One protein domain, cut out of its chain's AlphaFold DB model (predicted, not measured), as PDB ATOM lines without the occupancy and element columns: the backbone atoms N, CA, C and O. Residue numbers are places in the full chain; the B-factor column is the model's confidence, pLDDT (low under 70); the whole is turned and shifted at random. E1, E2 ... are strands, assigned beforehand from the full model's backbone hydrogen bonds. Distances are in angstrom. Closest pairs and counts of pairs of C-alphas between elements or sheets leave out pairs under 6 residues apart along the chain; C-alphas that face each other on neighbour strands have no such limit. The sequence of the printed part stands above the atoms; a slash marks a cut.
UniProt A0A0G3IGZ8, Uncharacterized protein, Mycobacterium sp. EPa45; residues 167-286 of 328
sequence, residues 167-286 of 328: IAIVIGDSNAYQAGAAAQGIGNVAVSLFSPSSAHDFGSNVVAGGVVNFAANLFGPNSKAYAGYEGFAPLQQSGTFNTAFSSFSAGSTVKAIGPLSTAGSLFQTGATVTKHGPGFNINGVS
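This is residues 167 to 286 of the 328 residues of an uncharacterized protein of Mycobacterium sp. EPa45 (UniProt A0A0G3IGZ8). The chain winds in stacked turns, a short flattened solenoid with two walls of parallel strands face to face. One wall holds residues 180 to 185 of E2, then E3, E5, E7 and E9; the other holds E1, residues 188 to 193 of E2, then E4, E6, E8 and E10, with E1 and E10 at opposite ends of the stack. The turns are well formed, with wider loops at residues 194 to 204 and 228 to 240. The printed part has 120 residues, with no named helix and ten named strands, E1 to E10 in order along the chain, in one twisted, branched, parallel sheet; the class is all strand. It is compact, with a radius of gyration of the C-alphas of 12.5 A and spans of 33 by 28 by 23 A.

Find C-alpha 167 at (3.629, -62.013, -40.041), where E1, residues 167 to 171, begins. E2, residues 180 to 193, is the longest strand by residues, yet it spans 9.9 A from first to last C-alpha; look at C-alpha 185, (12.026, -56.161, -41.420), where it bends by 168 degrees. Next come E3, residues 205 to 210, 16.2 A long, and E4, residues 212 to 218, 20.0 A long. Read on through E5, residues 224 to 227, E6, residues 241 to 247, 19.9 A long, and E7, residues 253 to 257. E8, residues 260 to 266, is 19.6 A long; E9 is residues 272 to 276. E10, residues 281 to 285, ends at C-alpha 285, (-16.346, -46.867, -49.395).

Begin at edge strand E1, parallel to E2 at 7 degrees, with N 168 and O 189 2.8 A apart, within hydrogen-bond range. E1 lies on one side of E2, E3 and E4 on the other side. E2 pairs with E3 over residues 180 to 185, where N 183 and O 207 are 2.8 A apart, and with E4 over residues 188 to 193, where N 190 and O 214 are 2.8 A apart. From E3, go to parallel E5, N 206 to O 224 at 2.8 A, then E7, N 225 to O 253 at 2.8 A, then edge strand E9, N 254 to O 272 at 2.8 A. From E4, go to parallel E6, N 213 to O 241 at 2.8 A, then E8, N 244 to O 262 at 2.8 A, then edge strand E10, N 265 to O 282 at 2.8 A. Between E4 and E5 the closest C-alphas, those of Ala 215 and Ala 227, are 5.4 A apart; between E7 and E8, those of Ala 256 and Ala 263 are 5.2 A apart. E1 and E10 are apart.

The two C-alphas farthest apart, those of Ser 174 and Pro 278, are 35.6 A from each other. The printed part has no cut. The links E2 to E3, 11 residues, and E5 to E6, 13 residues, are long. Look for pLDDT under 70 at residues 174 to 178, 198 to 204, 230 to 238 and 284 to 286; the mean of the printed part is 83.1.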
ATOM      1  N   ILE A 167       5.088 -61.985 -40.169       95.69
ATOM      2  CA  ILE A 167       3.629 -62.013 -40.041       95.69
ATOM      3  C   ILE A 167       3.243 -61.943 -38.565       95.69
ATOM      4  O   ILE A 167       3.302 -62.945 -37.860       95.69
ATOM      5  N   ALA A 168       2.788 -60.781 -38.107       95.62
ATOM      6  CA  ALA A 168       2.239 -60.588 -36.773       95.62
ATOM      7  C   ALA A 168       0.712 -60.520 -36.832       95.62
ATOM      8  O   ALA A 168       0.133 -59.674 -37.511       95.62
ATOM      9  N   ILE A 169       0.043 -61.402 -36.101       96.50
ATOM     10  CA  ILE A 169      -1.413 -61.450 -35.992       96.50
ATOM     11  C   ILE A 169      -1.795 -61.304 -34.521       96.50
ATOM     12  O   ILE A 169      -1.219 -61.963 -33.653       96.50
ATOM     13  N   VAL A 170      -2.773 -60.447 -34.241       94.81
ATOM     14  CA  VAL A 170      -3.415 -60.336 -32.930       94.81
ATOM     15  C   VAL A 170      -4.925 -60.509 -33.066       94.81
ATOM     16  O   VAL A 170      -5.539 -60.003 -34.008       94.81
ATOM     17  N   ILE A 171      -5.522 -61.243 -32.133       94.50
ATOM     18  CA  ILE A 171      -6.966 -61.457 -32.027       94.50
ATOM     19  C   ILE A 171      -7.388 -61.030 -30.622       94.50
ATOM     20  O   ILE A 171      -7.252 -61.793 -29.667       94.50
ATOM     21  N   GLY A 172      -7.853 -59.793 -30.483       89.06
ATOM     22  CA  GLY A 172      -8.210 -59.208 -29.194       89.06
ATOM     23  C   GLY A 172      -9.716 -59.078 -29.009       89.06
ATOM     24  O   GLY A 172     -10.440 -58.804 -29.957       89.06
ATOM     25  N   ASP A 173     -10.193 -59.233 -27.777       84.06
ATOM     26  CA  ASP A 173     -11.611 -59.087 -27.411       84.06
ATOM     27  C   ASP A 173     -11.878 -57.939 -26.417       84.06
ATOM     28  O   ASP A 173     -13.029 -57.610 -26.130       84.06
ATOM     29  N   SER A 174     -10.829 -57.304 -25.886       65.25
ATOM     30  CA  SER A 174     -10.943 -56.393 -24.742       65.25
ATOM     31  C   SER A 174     -10.615 -54.941 -25.056       65.25
ATOM     32  O   SER A 174      -9.638 -54.672 -25.747       65.25
ATOM     33  N   ASN A 175     -11.295 -54.018 -24.365       62.47
ATOM     34  CA  ASN A 175     -10.951 -52.588 -24.239       62.47
ATOM     35  C   ASN A 175      -9.646 -52.324 -23.451       62.47
ATOM     36  O   ASN A 175      -9.407 -51.203 -22.997       62.47
ATOM     37  N   ALA A 176      -8.848 -53.362 -23.192       55.94
ATOM     38  CA  ALA A 176      -7.634 -53.255 -22.406       55.94
ATOM     39  C   ALA A 176      -6.504 -52.617 -23.222       55.94
ATOM     40  O   ALA A 176      -6.462 -52.673 -24.447       55.94
ATOM     41  N   TYR A 177      -5.594 -51.988 -22.491       60.41
ATOM     42  CA  TYR A 177      -4.666 -50.962 -22.947       60.41
ATOM     43  C   TYR A 177      -3.678 -51.363 -24.054       60.41
ATOM     44  O   TYR A 177      -2.987 -50.475 -24.542       60.41
ATOM     45  N   GLN A 178      -3.544 -52.639 -24.427       69.94
ATOM     46  CA  GLN A 178      -2.430 -53.098 -25.265       69.94
ATOM     47  C   GLN A 178      -2.782 -54.345 -26.096       69.94
ATOM     48  O   GLN A 178      -2.200 -55.399 -25.873       69.94
ATOM     49  N   ALA A 179      -3.734 -54.256 -27.034       80.88
ATOM     50  CA  ALA A 179      -3.897 -55.291 -28.061       80.88
ATOM     51  C   ALA A 179      -3.150 -54.896 -29.350       80.88
ATOM     52  O   ALA A 179      -3.578 -53.993 -30.064       80.88
ATOM     53  N   GLY A 180      -1.999 -55.506 -29.643       88.31
ATOM     54  CA  GLY A 180      -1.118 -55.034 -30.717       88.31
ATOM     55  C   GLY A 180      -0.520 -56.129 -31.588       88.31
ATOM     56  O   GLY A 180      -0.156 -57.192 -31.095       88.31
ATOM     57  N   ALA A 181      -0.385 -55.840 -32.882       92.44
ATOM     58  CA  ALA A 181       0.387 -56.636 -33.833       92.44
ATOM     59  C   ALA A 181       1.476 -55.760 -34.452       92.44
ATOM     60  O   ALA A 181       1.181 -54.702 -35.007       92.44
ATOM     61  N   ALA A 182       2.727 -56.191 -34.378       91.31
ATOM     62  CA  ALA A 182       3.866 -55.444 -34.882       91.31
ATOM     63  C   ALA A 182       4.780 -56.347 -35.717       91.31
ATOM     64  O   ALA A 182       5.222 -57.386 -35.245       91.31
ATOM     65  N   ALA A 183       5.071 -55.946 -36.952       90.62
ATOM     66  CA  ALA A 183       5.955 -56.668 -37.858       90.62
ATOM     67  C   ALA A 183       7.058 -55.745 -38.400       90.62
ATOM     68  O   ALA A 183       6.750 -54.684 -38.946       90.62
ATOM     69  N   GLN A 184       8.328 -56.131 -38.239       87.56
ATOM     70  CA  GLN A 184       9.499 -55.318 -38.596       87.56
ATOM     71  C   GLN A 184      10.525 -56.085 -39.444       87.56
ATOM     72  O   GLN A 184      10.891 -57.197 -39.082       87.56
ATOM     73  N   GLY A 185      11.037 -55.505 -40.538       83.62
ATOM     74  CA  GLY A 185      12.026 -56.161 -41.420       83.62
ATOM     75  C   GLY A 185      11.744 -55.998 -42.919       83.62
ATOM     76  O   GLY A 185      11.406 -54.920 -43.388       83.62
ATOM     77  N   ILE A 186      11.872 -57.041 -43.731       85.75
ATOM     78  CA  ILE A 186      11.565 -57.022 -45.171       85.75
ATOM     79  C   ILE A 186      10.292 -57.838 -45.387       85.75
ATOM     80  O   ILE A 186      10.294 -59.016 -45.084       85.75
ATOM     81  N   GLY A 187       9.221 -57.276 -45.953       89.12
ATOM     82  CA  GLY A 187       8.004 -58.060 -46.227       89.12
ATOM     83  C   GLY A 187       7.196 -58.352 -44.965       89.12
ATOM     84  O   GLY A 187       7.060 -59.496 -44.553       89.12
ATOM     85  N   ASN A 188       6.674 -57.302 -44.347       90.88
ATOM     86  CA  ASN A 188       5.981 -57.343 -43.071       90.88
ATOM     87  C   ASN A 188       4.471 -57.312 -43.271       90.88
ATOM     88  O   ASN A 188       3.948 -56.515 -44.048       90.88
ATOM     89  N   VAL A 189       3.774 -58.140 -42.510       95.81
ATOM     90  CA  VAL A 189       2.323 -58.248 -42.453       95.81
ATOM     91  C   VAL A 189       1.937 -58.161 -40.985       95.81
ATOM     92  O   VAL A 189       2.300 -59.023 -40.198       95.81
ATOM     93  N   ALA A 190       1.206 -57.127 -40.601       95.25
ATOM     94  CA  ALA A 190       0.643 -56.979 -39.272       95.25
ATOM     95  C   ALA A 190      -0.882 -56.932 -39.389       95.25
ATOM     96  O   ALA A 190      -1.424 -56.165 -40.188       95.25
ATOM     97  N   VAL A 191      -1.587 -57.754 -38.619       96.19
ATOM     98  CA  VAL A 191      -3.050 -57.831 -38.650       96.19
ATOM     99  C   VAL A 191      -3.606 -57.853 -37.235       96.19
ATOM    100  O   VAL A 191      -3.187 -58.661 -36.416       96.19
ATOM    101  N   SER A 192      -4.589 -56.999 -36.961       93.81
ATOM    102  CA  SER A 192      -5.445 -57.097 -35.778       93.81
ATOM    103  C   SER A 192      -6.858 -57.469 -36.185       93.81
ATOM    104  O   SER A 192      -7.425 -56.881 -37.111       93.81
ATOM    105  N   LEU A 193      -7.425 -58.434 -35.471       93.88
ATOM    106  CA  LEU A 193      -8.810 -58.857 -35.579       93.88
ATOM    107  C   LEU A 193      -9.518 -58.552 -34.259       93.88
ATOM    108  O   LEU A 193      -9.026 -58.926 -33.198       93.88
ATOM    109  N   PHE A 194     -10.677 -57.904 -34.339       91.44
ATOM    110  CA  PHE A 194     -11.610 -57.650 -33.231       91.44
ATOM    111  C   PHE A 194     -11.101 -56.767 -32.082       91.44
ATOM    112  O   PHE A 194     -11.923 -56.329 -31.287       91.44
ATOM    113  N   SER A 195      -9.813 -56.424 -32.020       86.38
ATOM    114  CA  SER A 195      -9.218 -55.681 -30.903       86.38
ATOM    115  C   SER A 195      -9.722 -54.231 -30.828       86.38
ATOM    116  O   SER A 195      -9.299 -53.408 -31.643       86.38
ATOM    117  N   PRO A 196     -10.592 -53.847 -29.876       79.50
ATOM    118  CA  PRO A 196     -10.971 -52.449 -29.711       79.50
ATOM    119  C   PRO A 196      -9.808 -51.673 -29.082       79.50
ATOM    120  O   PRO A 196      -9.050 -52.206 -28.277       79.50
ATOM    121  N   SER A 197      -9.638 -50.408 -29.443       73.44
ATOM    122  CA  SER A 197      -8.619 -49.543 -28.841       73.44
ATOM    123  C   SER A 197      -9.176 -48.771 -27.647       73.44
ATOM    124  O   SER A 197     -10.285 -48.233 -27.721       73.44
ATOM    125  N   SER A 198      -8.400 -48.663 -26.565       59.78
ATOM    126  CA  SER A 198      -8.652 -47.666 -25.522       59.78
ATOM    127  C   SER A 198      -8.279 -46.274 -26.056       59.78
ATOM    128  O   SER A 198      -7.382 -46.144 -26.884       59.78
ATOM    129  N   ALA A 199      -8.965 -45.218 -25.610       54.12
ATOM    130  CA  ALA A 199      -8.840 -43.836 -26.106       54.12
ATOM    131  C   ALA A 199      -7.447 -43.172 -25.932       54.12
ATOM    132  O   ALA A 199      -7.321 -41.956 -26.053       54.12
ATOM    133  N   HIS A 200      -6.404 -43.943 -25.625       56.34
ATOM    134  CA  HIS A 200      -5.036 -43.478 -25.472       56.34
ATOM    135  C   HIS A 200      -4.236 -43.619 -26.766       56.34
ATOM    136  O   HIS A 200      -4.477 -44.497 -27.597       56.34
ATOM    137  N   ASP A 201      -3.201 -42.790 -26.902       53.00
ATOM    138  CA  ASP A 201      -2.331 -42.782 -28.078       53.00
ATOM    139  C   ASP A 201      -1.625 -44.122 -28.357       53.00
ATOM    140  O   ASP A 201      -1.188 -44.353 -29.486       53.00
ATOM    141  N   PHE A 202      -1.606 -45.027 -27.377       50.78
ATOM    142  CA  PHE A 202      -0.993 -46.353 -27.429       50.78
ATOM    143  C   PHE A 202      -1.999 -47.517 -27.417       50.78
ATOM    144  O   PHE A 202      -1.604 -48.625 -27.069       50.78
ATOM    145  N   GLY A 203      -3.274 -47.281 -27.753       58.25
ATOM    146  CA  GLY A 203      -4.291 -48.336 -27.833       58.25
ATOM    147  C   GLY A 203      -4.025 -49.375 -28.934       58.25
ATOM    148  O   GLY A 203      -2.886 -49.583 -29.344       58.25
ATOM    149  N   SER A 204      -5.060 -50.070 -29.414       69.56
ATOM    150  CA  SER A 204      -4.867 -51.234 -30.289       69.56
ATOM    151  C   SER A 204      -4.150 -50.868 -31.591       69.56
ATOM    152  O   SER A 204      -4.708 -50.182 -32.452       69.56
ATOM    153  N   ASN A 205      -2.890 -51.295 -31.693       85.88
ATOM    154  CA  ASN A 205      -1.924 -50.817 -32.676       85.88
ATOM    155  C   ASN A 205      -1.484 -51.963 -33.584       85.88
ATOM    156  O   ASN A 205      -0.898 -52.947 -33.137       85.88
ATOM    157  N   VAL A 206      -1.716 -51.787 -34.877       91.56
ATOM    158  CA  VAL A 206      -1.180 -52.636 -35.936       91.56
ATOM    159  C   VAL A 206      -0.076 -51.866 -36.633       91.56
ATOM    160  O   VAL A 206      -0.340 -50.816 -37.214       91.56
ATOM    161  N   VAL A 207       1.154 -52.361 -36.573       91.44
ATOM    162  CA  VAL A 207       2.330 -51.669 -37.106       91.44
ATOM    163  C   VAL A 207       3.113 -52.609 -38.009       91.44
ATOM    164  O   VAL A 207       3.564 -53.656 -37.570       91.44
ATOM    165  N   ALA A 208       3.316 -52.223 -39.263       91.56
ATOM    166  CA  ALA A 208       4.234 -52.886 -40.180       91.56
ATOM    167  C   ALA A 208       5.312 -51.883 -40.629       91.56
ATOM    168  O   ALA A 208       4.986 -50.868 -41.254       91.56
ATOM    169  N   GLY A 209       6.578 -52.143 -40.304       88.50
ATOM    170  CA  GLY A 209       7.724 -51.278 -40.621       88.50
ATOM    171  C   GLY A 209       8.831 -52.050 -41.333       88.50
ATOM    172  O   GLY A 209       9.118 -53.181 -40.960       88.50
ATOM    173  N   GLY A 210       9.431 -51.487 -42.386       86.81
ATOM    174  CA  GLY A 210      10.332 -52.256 -43.247       86.81
ATOM    175  C   GLY A 210      10.235 -51.951 -44.733       86.81
ATOM    176  O   GLY A 210       9.733 -50.903 -45.082       86.81
ATOM    177  N   VAL A 211      10.642 -52.847 -45.646       88.94
ATOM    178  CA  VAL A 211      10.659 -52.544 -47.107       88.94
ATOM    179  C   VAL A 211       9.285 -52.644 -47.788       88.94
ATOM    180  O   VAL A 211       8.914 -51.790 -48.599       88.94
ATOM    181  N   VAL A 212       8.547 -53.710 -47.490       93.00
ATOM    182  CA  VAL A 212       7.213 -54.006 -48.029       93.00
ATOM    183  C   VAL A 212       6.329 -54.252 -46.823       93.00
ATOM    184  O   VAL A 212       6.579 -55.205 -46.098       93.00
ATOM    185  N   ASN A 213       5.352 -53.390 -46.573       93.00
ATOM    186  CA  ASN A 213       4.590 -53.382 -45.332       93.00
ATOM    187  C   ASN A 213       3.098 -53.477 -45.618       93.00
ATOM    188  O   ASN A 213       2.561 -52.710 -46.417       93.00
ATOM    189  N   PHE A 214       2.427 -54.377 -44.916       96.38
ATOM    190  CA  PHE A 214       0.985 -54.521 -44.898       96.38
ATOM    191  C   PHE A 214       0.501 -54.451 -43.451       96.38
ATOM    192  O   PHE A 214       0.886 -55.277 -42.635       96.38
ATOM    193  N   ALA A 215      -0.346 -53.482 -43.128       95.69
ATOM    194  CA  ALA A 215      -0.979 -53.349 -41.823       95.69
ATOM    195  C   ALA A 215      -2.498 -53.354 -41.993       95.69
ATOM    196  O   ALA A 215      -3.034 -52.540 -42.743       95.69
ATOM    197  N   ALA A 216      -3.208 -54.237 -41.298       96.19
ATOM    198  CA  ALA A 216      -4.661 -54.297 -41.365       96.19
ATOM    199  C   ALA A 216      -5.304 -54.386 -39.985       96.19
ATOM    200  O   ALA A 216      -4.906 -55.196 -39.158       96.19
ATOM    201  N   ASN A 217      -6.355 -53.603 -39.759       93.06
ATOM    202  CA  ASN A 217      -7.238 -53.798 -38.615       93.06
ATOM    203  C   ASN A 217      -8.664 -54.110 -39.077       93.06
ATOM    204  O   ASN A 217      -9.278 -53.314 -39.793       93.06
ATOM    205  N   LEU A 218      -9.198 -55.246 -38.646       93.62
ATOM    206  CA  LEU A 218     -10.524 -55.726 -39.015       93.62
ATOM    207  C   LEU A 218     -11.390 -55.830 -37.760       93.62
ATOM    208  O   LEU A 218     -10.958 -56.383 -36.754       93.62
ATOM    209  N   PHE A 219     -12.621 -55.320 -37.823       92.06
ATOM    210  CA  PHE A 219     -13.647 -55.474 -36.777       92.06
ATOM    211  C   PHE A 219     -13.361 -54.825 -35.404       92.06
ATOM    212  O   PHE A 219     -14.246 -54.819 -34.554       92.06
ATOM    213  N   GLY A 220     -12.177 -54.250 -35.165       87.75
ATOM    214  CA  GLY A 220     -11.840 -53.552 -33.915       87.75
ATOM    215  C   GLY A 220     -12.067 -52.035 -34.005       87.75
ATOM    216  O   GLY A 220     -11.417 -51.401 -34.840       87.75
ATOM    217  N   PRO A 221     -12.957 -51.402 -33.215       88.62
ATOM    218  CA  PRO A 221     -13.147 -49.946 -33.227       88.62
ATOM    219  C   PRO A 221     -11.939 -49.182 -32.654       88.62
ATOM    220  O   PRO A 221     -11.139 -49.722 -31.889       88.62
ATOM    221  N   ASN A 222     -11.820 -47.907 -33.026       87.69
ATOM    222  CA  ASN A 222     -10.832 -46.921 -32.568       87.69
ATOM    223  C   ASN A 222      -9.364 -47.343 -32.738       87.69
ATOM    224  O   ASN A 222      -8.465 -46.780 -32.114       87.69
ATOM    225  N   SER A 223      -9.109 -48.356 -33.556       87.38
ATOM    226  CA  SER A 223      -7.791 -48.959 -33.698       87.38
ATOM    227  C   SER A 223      -6.909 -48.156 -34.632       87.38
ATOM    228  O   SER A 223      -7.376 -47.329 -35.420       87.38
ATOM    229  N   LYS A 224      -5.612 -48.428 -34.576       90.00
ATOM    230  CA  LYS A 224      -4.631 -47.756 -35.408       90.00
ATOM    231  C   LYS A 224      -3.925 -48.769 -36.303       90.00
ATOM    232  O   LYS A 224      -3.409 -49.766 -35.812       90.00
ATOM    233  N   ALA A 225      -3.906 -48.523 -37.609       93.19
ATOM    234  CA  ALA A 225      -3.183 -49.330 -38.589       93.19
ATOM    235  C   ALA A 225      -2.110 -48.479 -39.277       93.19
ATOM    236  O   ALA A 225      -2.424 -47.505 -39.961       93.19
ATOM    237  N   TYR A 226      -0.848 -48.855 -39.095       92.25
ATOM    238  CA  TYR A 226       0.333 -48.123 -39.538       92.25
ATOM    239  C   TYR A 226       1.199 -48.988 -40.453       92.25
ATOM    240  O   TYR A 226       1.695 -50.025 -40.026       92.25
ATOM    241  N   ALA A 227       1.431 -48.539 -41.688       92.25
ATOM    242  CA  ALA A 227       2.381 -49.157 -42.611       92.25
ATOM    243  C   ALA A 227       3.492 -48.175 -43.000       92.25
ATOM    244  O   ALA A 227       3.229 -47.008 -43.308       92.25
ATOM    245  N   GLY A 228       4.729 -48.661 -43.012       86.56
ATOM    246  CA  GLY A 228       5.920 -47.852 -43.263       86.56
ATOM    247  C   GLY A 228       6.348 -47.012 -42.063       86.56
ATOM    248  O   GLY A 228       6.889 -45.916 -42.220       86.56
ATOM    249  N   TYR A 229       6.027 -47.496 -40.860       76.75
ATOM    250  CA  TYR A 229       6.293 -46.823 -39.596       76.75
ATOM    251  C   TYR A 229       7.216 -47.685 -38.733       76.75
ATOM    252  O   TYR A 229       6.822 -48.763 -38.296       76.75
ATOM    253  N   GLU A 230       8.426 -47.202 -38.464       62.56
ATOM    254  CA  GLU A 230       9.297 -47.727 -37.410       62.56
ATOM    255  C   GLU A 230       9.194 -46.796 -36.192       62.56
ATOM    256  O   GLU A 230       9.033 -45.586 -36.341       62.56
ATOM    257  N   GLY A 231       9.149 -47.376 -34.992       55.56
ATOM    258  CA  GLY A 231       8.620 -46.769 -33.767       55.56
ATOM    259  C   GLY A 231       9.165 -45.397 -33.324       55.56
ATOM    260  O   GLY A 231      10.163 -44.877 -33.799       55.56
ATOM    261  N   PHE A 232       8.430 -44.829 -32.363       47.69
ATOM    262  CA  PHE A 232       8.802 -43.837 -31.337       47.69
ATOM    263  C   PHE A 232      10.010 -42.914 -31.572       47.69
ATOM    264  O   PHE A 232      10.862 -42.796 -30.707       47.69
ATOM    265  N   ALA A 233       9.975 -42.152 -32.663       44.62
ATOM    266  CA  ALA A 233      10.782 -40.953 -32.891       44.62
ATOM    267  C   ALA A 233      12.324 -41.129 -33.013       44.62
ATOM    268  O   ALA A 233      12.947 -41.893 -32.287       44.62
ATOM    269  N   PRO A 234      12.976 -40.330 -33.881       44.88
ATOM    270  CA  PRO A 234      12.386 -39.509 -34.927       44.88
ATOM    271  C   PRO A 234      12.001 -40.379 -36.131       44.88
ATOM    272  O   PRO A 234      12.737 -41.263 -36.547       44.88
ATOM    273  N   LEU A 235      10.819 -40.079 -36.670       47.50
ATOM    274  CA  LEU A 235      10.118 -40.720 -37.784       47.50
ATOM    275  C   LEU A 235      11.033 -41.032 -38.981       47.50
ATOM    276  O   LEU A 235      11.191 -40.202 -39.877       47.50
ATOM    277  N   GLN A 236      11.595 -42.234 -39.030       55.53
ATOM    278  CA  GLN A 236      12.249 -42.731 -40.233       55.53
ATOM    279  C   GLN A 236      11.175 -43.363 -41.118       55.53
ATOM    280  O   GLN A 236      10.452 -44.276 -40.715       55.53
ATOM    281  N   GLN A 237      11.030 -42.820 -42.327       59.12
ATOM    282  CA  GLN A 237      10.303 -43.487 -43.398       59.12
ATOM    283  C   GLN A 237      11.033 -44.784 -43.715       59.12
ATOM    284  O   GLN A 237      12.110 -44.748 -44.301       59.12
ATOM    285  N   SER A 238      10.440 -45.911 -43.352       63.88
ATOM    286  CA  SER A 238      10.967 -47.214 -43.734       63.88
ATOM    287  C   SER A 238       9.955 -47.872 -44.652       63.88
ATOM    288  O   SER A 238       8.864 -48.237 -44.218       63.88
ATOM    289  N   GLY A 239      10.283 -47.938 -45.943       79.88
ATOM    290  CA  GLY A 239       9.593 -48.815 -46.883       79.88
ATOM    291  C   GLY A 239       9.311 -48.245 -48.249       79.88
ATOM    292  O   GLY A 239       8.938 -47.087 -48.389       79.88
ATOM    293  N   THR A 240       9.433 -49.104 -49.255       89.38
ATOM    294  CA  THR A 240       9.124 -48.812 -50.654       89.38
ATOM    295  C   THR A 240       7.631 -48.952 -50.913       89.38
ATOM    296  O   THR A 240       7.030 -48.058 -51.506       89.38
ATOM    297  N   PHE A 241       7.031 -50.051 -50.447       93.50
ATOM    298  CA  PHE A 241       5.625 -50.382 -50.662       93.50
ATOM    299  C   PHE A 241       4.906 -50.512 -49.325       93.50
ATOM    300  O   PHE A 241       5.206 -51.410 -48.546       93.50
ATOM    301  N   ASN A 242       3.952 -49.626 -49.058       94.19
ATOM    302  CA  ASN A 242       3.318 -49.510 -47.748       94.19
ATOM    303  C   ASN A 242       1.812 -49.515 -47.900       94.19
ATOM    304  O   ASN A 242       1.246 -48.623 -48.517       94.19
ATOM    305  N   THR A 243       1.156 -50.502 -47.316       96.00
ATOM    306  CA  THR A 243      -0.281 -50.692 -47.427       96.00
ATOM    307  C   THR A 243      -0.886 -50.772 -46.036       96.00
ATOM    308  O   THR A 243      -0.569 -51.682 -45.281       96.00
ATOM    309  N   ALA A 244      -1.753 -49.826 -45.687       95.56
ATOM    310  CA  ALA A 244      -2.486 -49.827 -44.429       95.56
ATOM    311  C   ALA A 244      -3.991 -49.823 -44.705       95.56
ATOM    312  O   ALA A 244      -4.480 -48.982 -45.459       95.56
ATOM    313  N   PHE A 245      -4.732 -50.725 -44.071       95.44
ATOM    314  CA  PHE A 245      -6.180 -50.794 -44.199       95.44
ATOM    315  C   PHE A 245      -6.872 -50.937 -42.852       95.44
ATOM    316  O   PHE A 245      -6.370 -51.563 -41.921       95.44
ATOM    317  N   SER A 246      -8.090 -50.419 -42.774       93.31
ATOM    318  CA  SER A 246      -9.032 -50.878 -41.769       93.31
ATOM    319  C   SER A 246     -10.387 -51.167 -42.405       93.31
ATOM    320  O   SER A 246     -10.838 -50.428 -43.279       93.31
ATOM    321  N   SER A 247     -11.038 -52.253 -41.984       92.06
ATOM    322  CA  SER A 247     -12.365 -52.631 -42.482       92.06
ATOM    323  C   SER A 247     -13.324 -52.960 -41.346       92.06
ATOM    324  O   SER A 247     -12.898 -53.472 -40.311       92.06
ATOM    325  N   PHE A 248     -14.612 -52.667 -41.546       91.31
ATOM    326  CA  PHE A 248     -15.693 -53.010 -40.608       91.31
ATOM    327  C   PHE A 248     -15.454 -52.494 -39.178       91.31
ATOM    328  O   PHE A 248     -15.656 -53.210 -38.202       91.31
ATOM    329  N   SER A 249     -14.964 -51.264 -39.041       86.12
ATOM    330  CA  SER A 249     -14.606 -50.662 -37.753       86.12
ATOM    331  C   SER A 249     -15.032 -49.190 -37.714       86.12
ATOM    332  O   SER A 249     -15.270 -48.582 -38.754       86.12
ATOM    333  N   ALA A 250     -15.176 -48.617 -36.519       87.88
ATOM    334  CA  ALA A 250     -15.541 -47.217 -36.309       87.88
ATOM    335  C   ALA A 250     -14.389 -46.459 -35.641       87.88
ATOM    336  O   ALA A 250     -13.743 -47.012 -34.760       87.88
ATOM    337  N   GLY A 251     -14.133 -45.211 -36.042       87.44
ATOM    338  CA  GLY A 251     -13.148 -44.337 -35.383       87.44
ATOM    339  C   GLY A 251     -11.678 -44.732 -35.571       87.44
ATOM    340  O   GLY A 251     -10.811 -44.239 -34.854       87.44
ATOM    341  N   SER A 252     -11.373 -45.640 -36.502       89.06
ATOM    342  CA  SER A 252     -10.000 -46.112 -36.707       89.06
ATOM    343  C   SER A 252      -9.112 -45.071 -37.390       89.06
ATOM    344  O   SER A 252      -9.546 -44.314 -38.257       89.06
ATOM    345  N   THR A 253      -7.830 -45.064 -37.038       90.94
ATOM    346  CA  THR A 253      -6.802 -44.283 -37.731       90.94
ATOM    347  C   THR A 253      -5.989 -45.202 -38.624       90.94
ATOM    348  O   THR A 253      -5.403 -46.174 -38.161       90.94
ATOM    349  N   VAL A 254      -5.909 -44.886 -39.908       92.62
ATOM    350  CA  VAL A 254      -5.133 -45.651 -40.885       92.62
ATOM    351  C   VAL A 254      -4.074 -44.737 -41.468       92.62
ATOM    352  O   VAL A 254      -4.390 -43.646 -41.944       92.62
ATOM    353  N   LYS A 255      -2.810 -45.152 -41.441       92.06
ATOM    354  CA  LYS A 255      -1.714 -44.357 -41.983       92.06
ATOM    355  C   LYS A 255      -0.705 -45.215 -42.733       92.06
ATOM    356  O   LYS A 255      -0.170 -46.172 -42.188       92.06
ATOM    357  N   ALA A 256      -0.411 -44.819 -43.968       92.06
ATOM    358  CA  ALA A 256       0.661 -45.394 -44.777       92.06
ATOM    359  C   ALA A 256       1.665 -44.306 -45.176       92.06
ATOM    360  O   ALA A 256       1.274 -43.201 -45.567       92.06
ATOM    361  N   ILE A 257       2.957 -44.600 -45.065       89.50
ATOM    362  CA  ILE A 257       4.041 -43.648 -45.334       89.50
ATOM    363  C   ILE A 257       5.041 -44.295 -46.291       89.50
ATOM    364  O   ILE A 257       5.516 -45.381 -46.002       89.50
ATOM    365  N   GLY A 258       5.367 -43.645 -47.409       89.00
ATOM    366  CA  GLY A 258       6.425 -44.072 -48.332       89.00
ATOM    367  C   GLY A 258       6.117 -43.770 -49.805       89.00
ATOM    368  O   GLY A 258       5.034 -43.268 -50.121       89.00
ATOM    369  N   PRO A 259       7.059 -44.063 -50.723       88.81
ATOM    370  CA  PRO A 259       6.971 -43.690 -52.130       88.81
ATOM    371  C   PRO A 259       5.846 -44.413 -52.888       88.81
ATOM    372  O   PRO A 259       5.297 -43.842 -53.826       88.81
ATOM    373  N   LEU A 260       5.472 -45.630 -52.474       91.44
ATOM    374  CA  LEU A 260       4.282 -46.346 -52.943       91.44
ATOM    375  C   LEU A 260       3.393 -46.670 -51.739       91.44
ATOM    376  O   LEU A 260       3.422 -47.781 -51.207       91.44
ATOM    377  N   SER A 261       2.637 -45.677 -51.266       90.81
ATOM    378  CA  SER A 261       1.777 -45.816 -50.088       90.81
ATOM    379  C   SER A 261       0.291 -45.904 -50.448       90.81
ATOM    380  O   SER A 261      -0.256 -45.069 -51.165       90.81
ATOM    381  N   THR A 262      -0.390 -46.910 -49.911       93.69
ATOM    382  CA  THR A 262      -1.840 -47.087 -49.996       93.69
ATOM    383  C   THR A 262      -2.410 -47.098 -48.586       93.69
ATOM    384  O   THR A 262      -2.048 -47.949 -47.780       93.69
ATOM    385  N   ALA A 263      -3.286 -46.151 -48.271       93.19
ATOM    386  CA  ALA A 263      -4.010 -46.113 -47.004       93.19
ATOM    387  C   ALA A 263      -5.510 -46.181 -47.290       93.19
ATOM    388  O   ALA A 263      -5.991 -45.450 -48.159       93.19
ATOM    389  N   GLY A 264      -6.258 -47.030 -46.583       92.94
ATOM    390  CA  GLY A 264      -7.688 -47.158 -46.837       92.94
ATOM    391  C   GLY A 264      -8.566 -47.537 -45.651       92.94
ATOM    392  O   GLY A 264      -8.146 -48.241 -44.737       92.94
ATOM    393  N   SER A 265      -9.823 -47.103 -45.701       92.00
ATOM    394  CA  SER A 265     -10.909 -47.512 -44.817       92.00
ATOM    395  C   SER A 265     -12.094 -48.031 -45.643       92.00
ATOM    396  O   SER A 265     -12.554 -47.384 -46.588       92.00
ATOM    397  N   LEU A 266     -12.590 -49.223 -45.303       91.19
ATOM    398  CA  LEU A 266     -13.730 -49.869 -45.965       91.19
ATOM    399  C   LEU A 266     -14.840 -50.138 -44.947       91.19
ATOM    400  O   LEU A 266     -14.581 -50.699 -43.883       91.19
ATOM    401  N   PHE A 267     -16.082 -49.767 -45.264       88.62
ATOM    402  CA  PHE A 267     -17.231 -49.995 -44.375       88.62
ATOM    403  C   PHE A 267     -17.028 -49.414 -42.963       88.62
ATOM    404  O   PHE A 267     -17.255 -50.092 -41.962       88.62
ATOM    405  N   GLN A 268     -16.541 -48.170 -42.888       83.44
ATOM    406  CA  GLN A 268     -16.211 -47.501 -41.627       83.44
ATOM    407  C   GLN A 268     -16.885 -46.145 -41.491       83.44
ATOM    408  O   GLN A 268     -17.062 -45.428 -42.476       83.44
ATOM    409  N   THR A 269     -17.155 -45.761 -40.246       83.25
ATOM    410  CA  THR A 269     -17.615 -44.420 -39.870       83.25
ATOM    411  C   THR A 269     -16.549 -43.740 -39.015       83.25
ATOM    412  O   THR A 269     -16.001 -44.352 -38.098       83.25
ATOM    413  N   GLY A 270     -16.240 -42.472 -39.303       83.88
ATOM    414  CA  GLY A 270     -15.292 -41.679 -38.505       83.88
ATOM    415  C   GLY A 270     -13.822 -42.097 -38.628       83.88
ATOM    416  O   GLY A 270     -13.033 -41.806 -37.733       83.88
ATOM    417  N   ALA A 271     -13.442 -42.795 -39.702       86.81
ATOM    418  CA  ALA A 271     -12.052 -43.179 -39.923       86.81
ATOM    419  C   ALA A 271     -11.181 -41.968 -40.301       86.81
ATOM    420  O   ALA A 271     -11.572 -41.134 -41.119       86.81
ATOM    421  N   THR A 272      -9.965 -41.909 -39.758       89.62
ATOM    422  CA  THR A 272      -8.938 -40.941 -40.166       89.62
ATOM    423  C   THR A 272      -7.904 -41.648 -41.030       89.62
ATOM    424  O   THR A 272      -7.090 -42.413 -40.520       89.62
ATOM    425  N   VAL A 273      -7.917 -41.396 -42.341       90.19
ATOM    426  CA  VAL A 273      -7.009 -42.050 -43.298       90.19
ATOM    427  C   VAL A 273      -5.959 -41.059 -43.797       90.19
ATOM    428  O   VAL A 273      -6.274 -40.105 -44.509       90.19
ATOM    429  N   THR A 274      -4.697 -41.288 -43.436       89.00
ATOM    430  CA  THR A 274      -3.561 -40.431 -43.798       89.00
ATOM    431  C   THR A 274      -2.579 -41.171 -44.698       89.00
ATOM    432  O   THR A 274      -2.169 -42.293 -44.418       89.00
ATOM    433  N   LYS A 275      -2.133 -40.517 -45.766       88.25
ATOM    434  CA  LYS A 275      -1.114 -41.048 -46.670       88.25
ATOM    435  C   LYS A 275      -0.013 -40.016 -46.869       88.25
ATOM    436  O   LYS A 275      -0.313 -38.861 -47.163       88.25
ATOM    437  N   HIS A 276       1.241 -40.444 -46.777       85.00
ATOM    438  CA  HIS A 276       2.410 -39.612 -47.064       85.00
ATOM    439  C   HIS A 276       3.266 -40.239 -48.172       85.00
ATOM    440  O   HIS A 276       3.651 -41.398 -48.064       85.00
ATOM    441  N   GLY A 277       3.606 -39.448 -49.194       86.50
ATOM    442  CA  GLY A 277       4.259 -39.915 -50.428       86.50
ATOM    443  C   GLY A 277       3.244 -40.250 -51.533       86.50
ATOM    444  O   GLY A 277       2.046 -40.106 -51.294       86.50
ATOM    445  N   PRO A 278       3.659 -40.614 -52.759       80.94
ATOM    446  CA  PRO A 278       2.756 -41.034 -53.839       80.94
ATOM    447  C   PRO A 278       1.933 -42.296 -53.508       80.94
ATOM    448  O   PRO A 278       2.339 -43.120 -52.695       80.94
ATOM    449  N   GLY A 279       0.750 -42.427 -54.128       83.62
ATOM    450  CA  GLY A 279      -0.152 -43.586 -53.990       83.62
ATOM    451  C   GLY A 279      -1.603 -43.220 -53.636       83.62
ATOM    452  O   GLY A 279      -1.986 -42.055 -53.783       83.62
ATOM    453  N   PHE A 280      -2.404 -44.190 -53.178       84.38
ATOM    454  CA  PHE A 280      -3.869 -44.083 -53.070       84.38
ATOM    455  C   PHE A 280      -4.366 -43.877 -51.633       84.38
ATOM    456  O   PHE A 280      -3.894 -44.519 -50.695       84.38
ATOM    457  N   ASN A 281      -5.347 -42.988 -51.466       85.94
ATOM    458  CA  ASN A 281      -6.109 -42.833 -50.228       85.94
ATOM    459  C   ASN A 281      -7.564 -43.230 -50.506       85.94
ATOM    460  O   ASN A 281      -8.216 -42.604 -51.341       85.94
ATOM    461  N   ILE A 282      -8.045 -44.274 -49.833       85.38
ATOM    462  CA  ILE A 282      -9.422 -44.761 -49.937       85.38
ATOM    463  C   ILE A 282     -10.125 -44.413 -48.625       85.38
ATOM    464  O   ILE A 282      -9.969 -45.126 -47.645       85.38
ATOM    465  N   ASN A 283     -10.894 -43.329 -48.581       77.94
ATOM    466  CA  ASN A 283     -11.664 -42.981 -47.388       77.94
ATOM    467  C   ASN A 283     -13.161 -43.174 -47.649       77.94
ATOM    468  O   ASN A 283     -13.741 -42.437 -48.444       77.94
ATOM    469  N   GLY A 284     -13.786 -44.143 -46.977       57.41
ATOM    470  CA  GLY A 284     -15.247 -44.201 -46.898       57.41
ATOM    471  C   GLY A 284     -15.963 -44.860 -48.079       57.41
ATOM    472  O   GLY A 284     -17.027 -44.391 -48.476       57.41
ATOM    473  N   VAL A 285     -15.461 -45.982 -48.612       62.34
ATOM    474  CA  VAL A 285     -16.346 -46.867 -49.395       62.34
ATOM    475  C   VAL A 285     -17.334 -47.517 -48.421       62.34
ATOM    476  O   VAL A 285     -17.051 -48.535 -47.790       62.34
ATOM    477  N   SER A 286     -18.488 -46.879 -48.251       53.09
ATOM    478  CA  SER A 286     -19.626 -47.360 -47.474       53.09
ATOM    479  C   SER A 286     -20.667 -47.946 -48.430       53.09
ATOM    480  O   SER A 286     -21.482 -47.225 -49.014       53.09
TER     481      SER A 286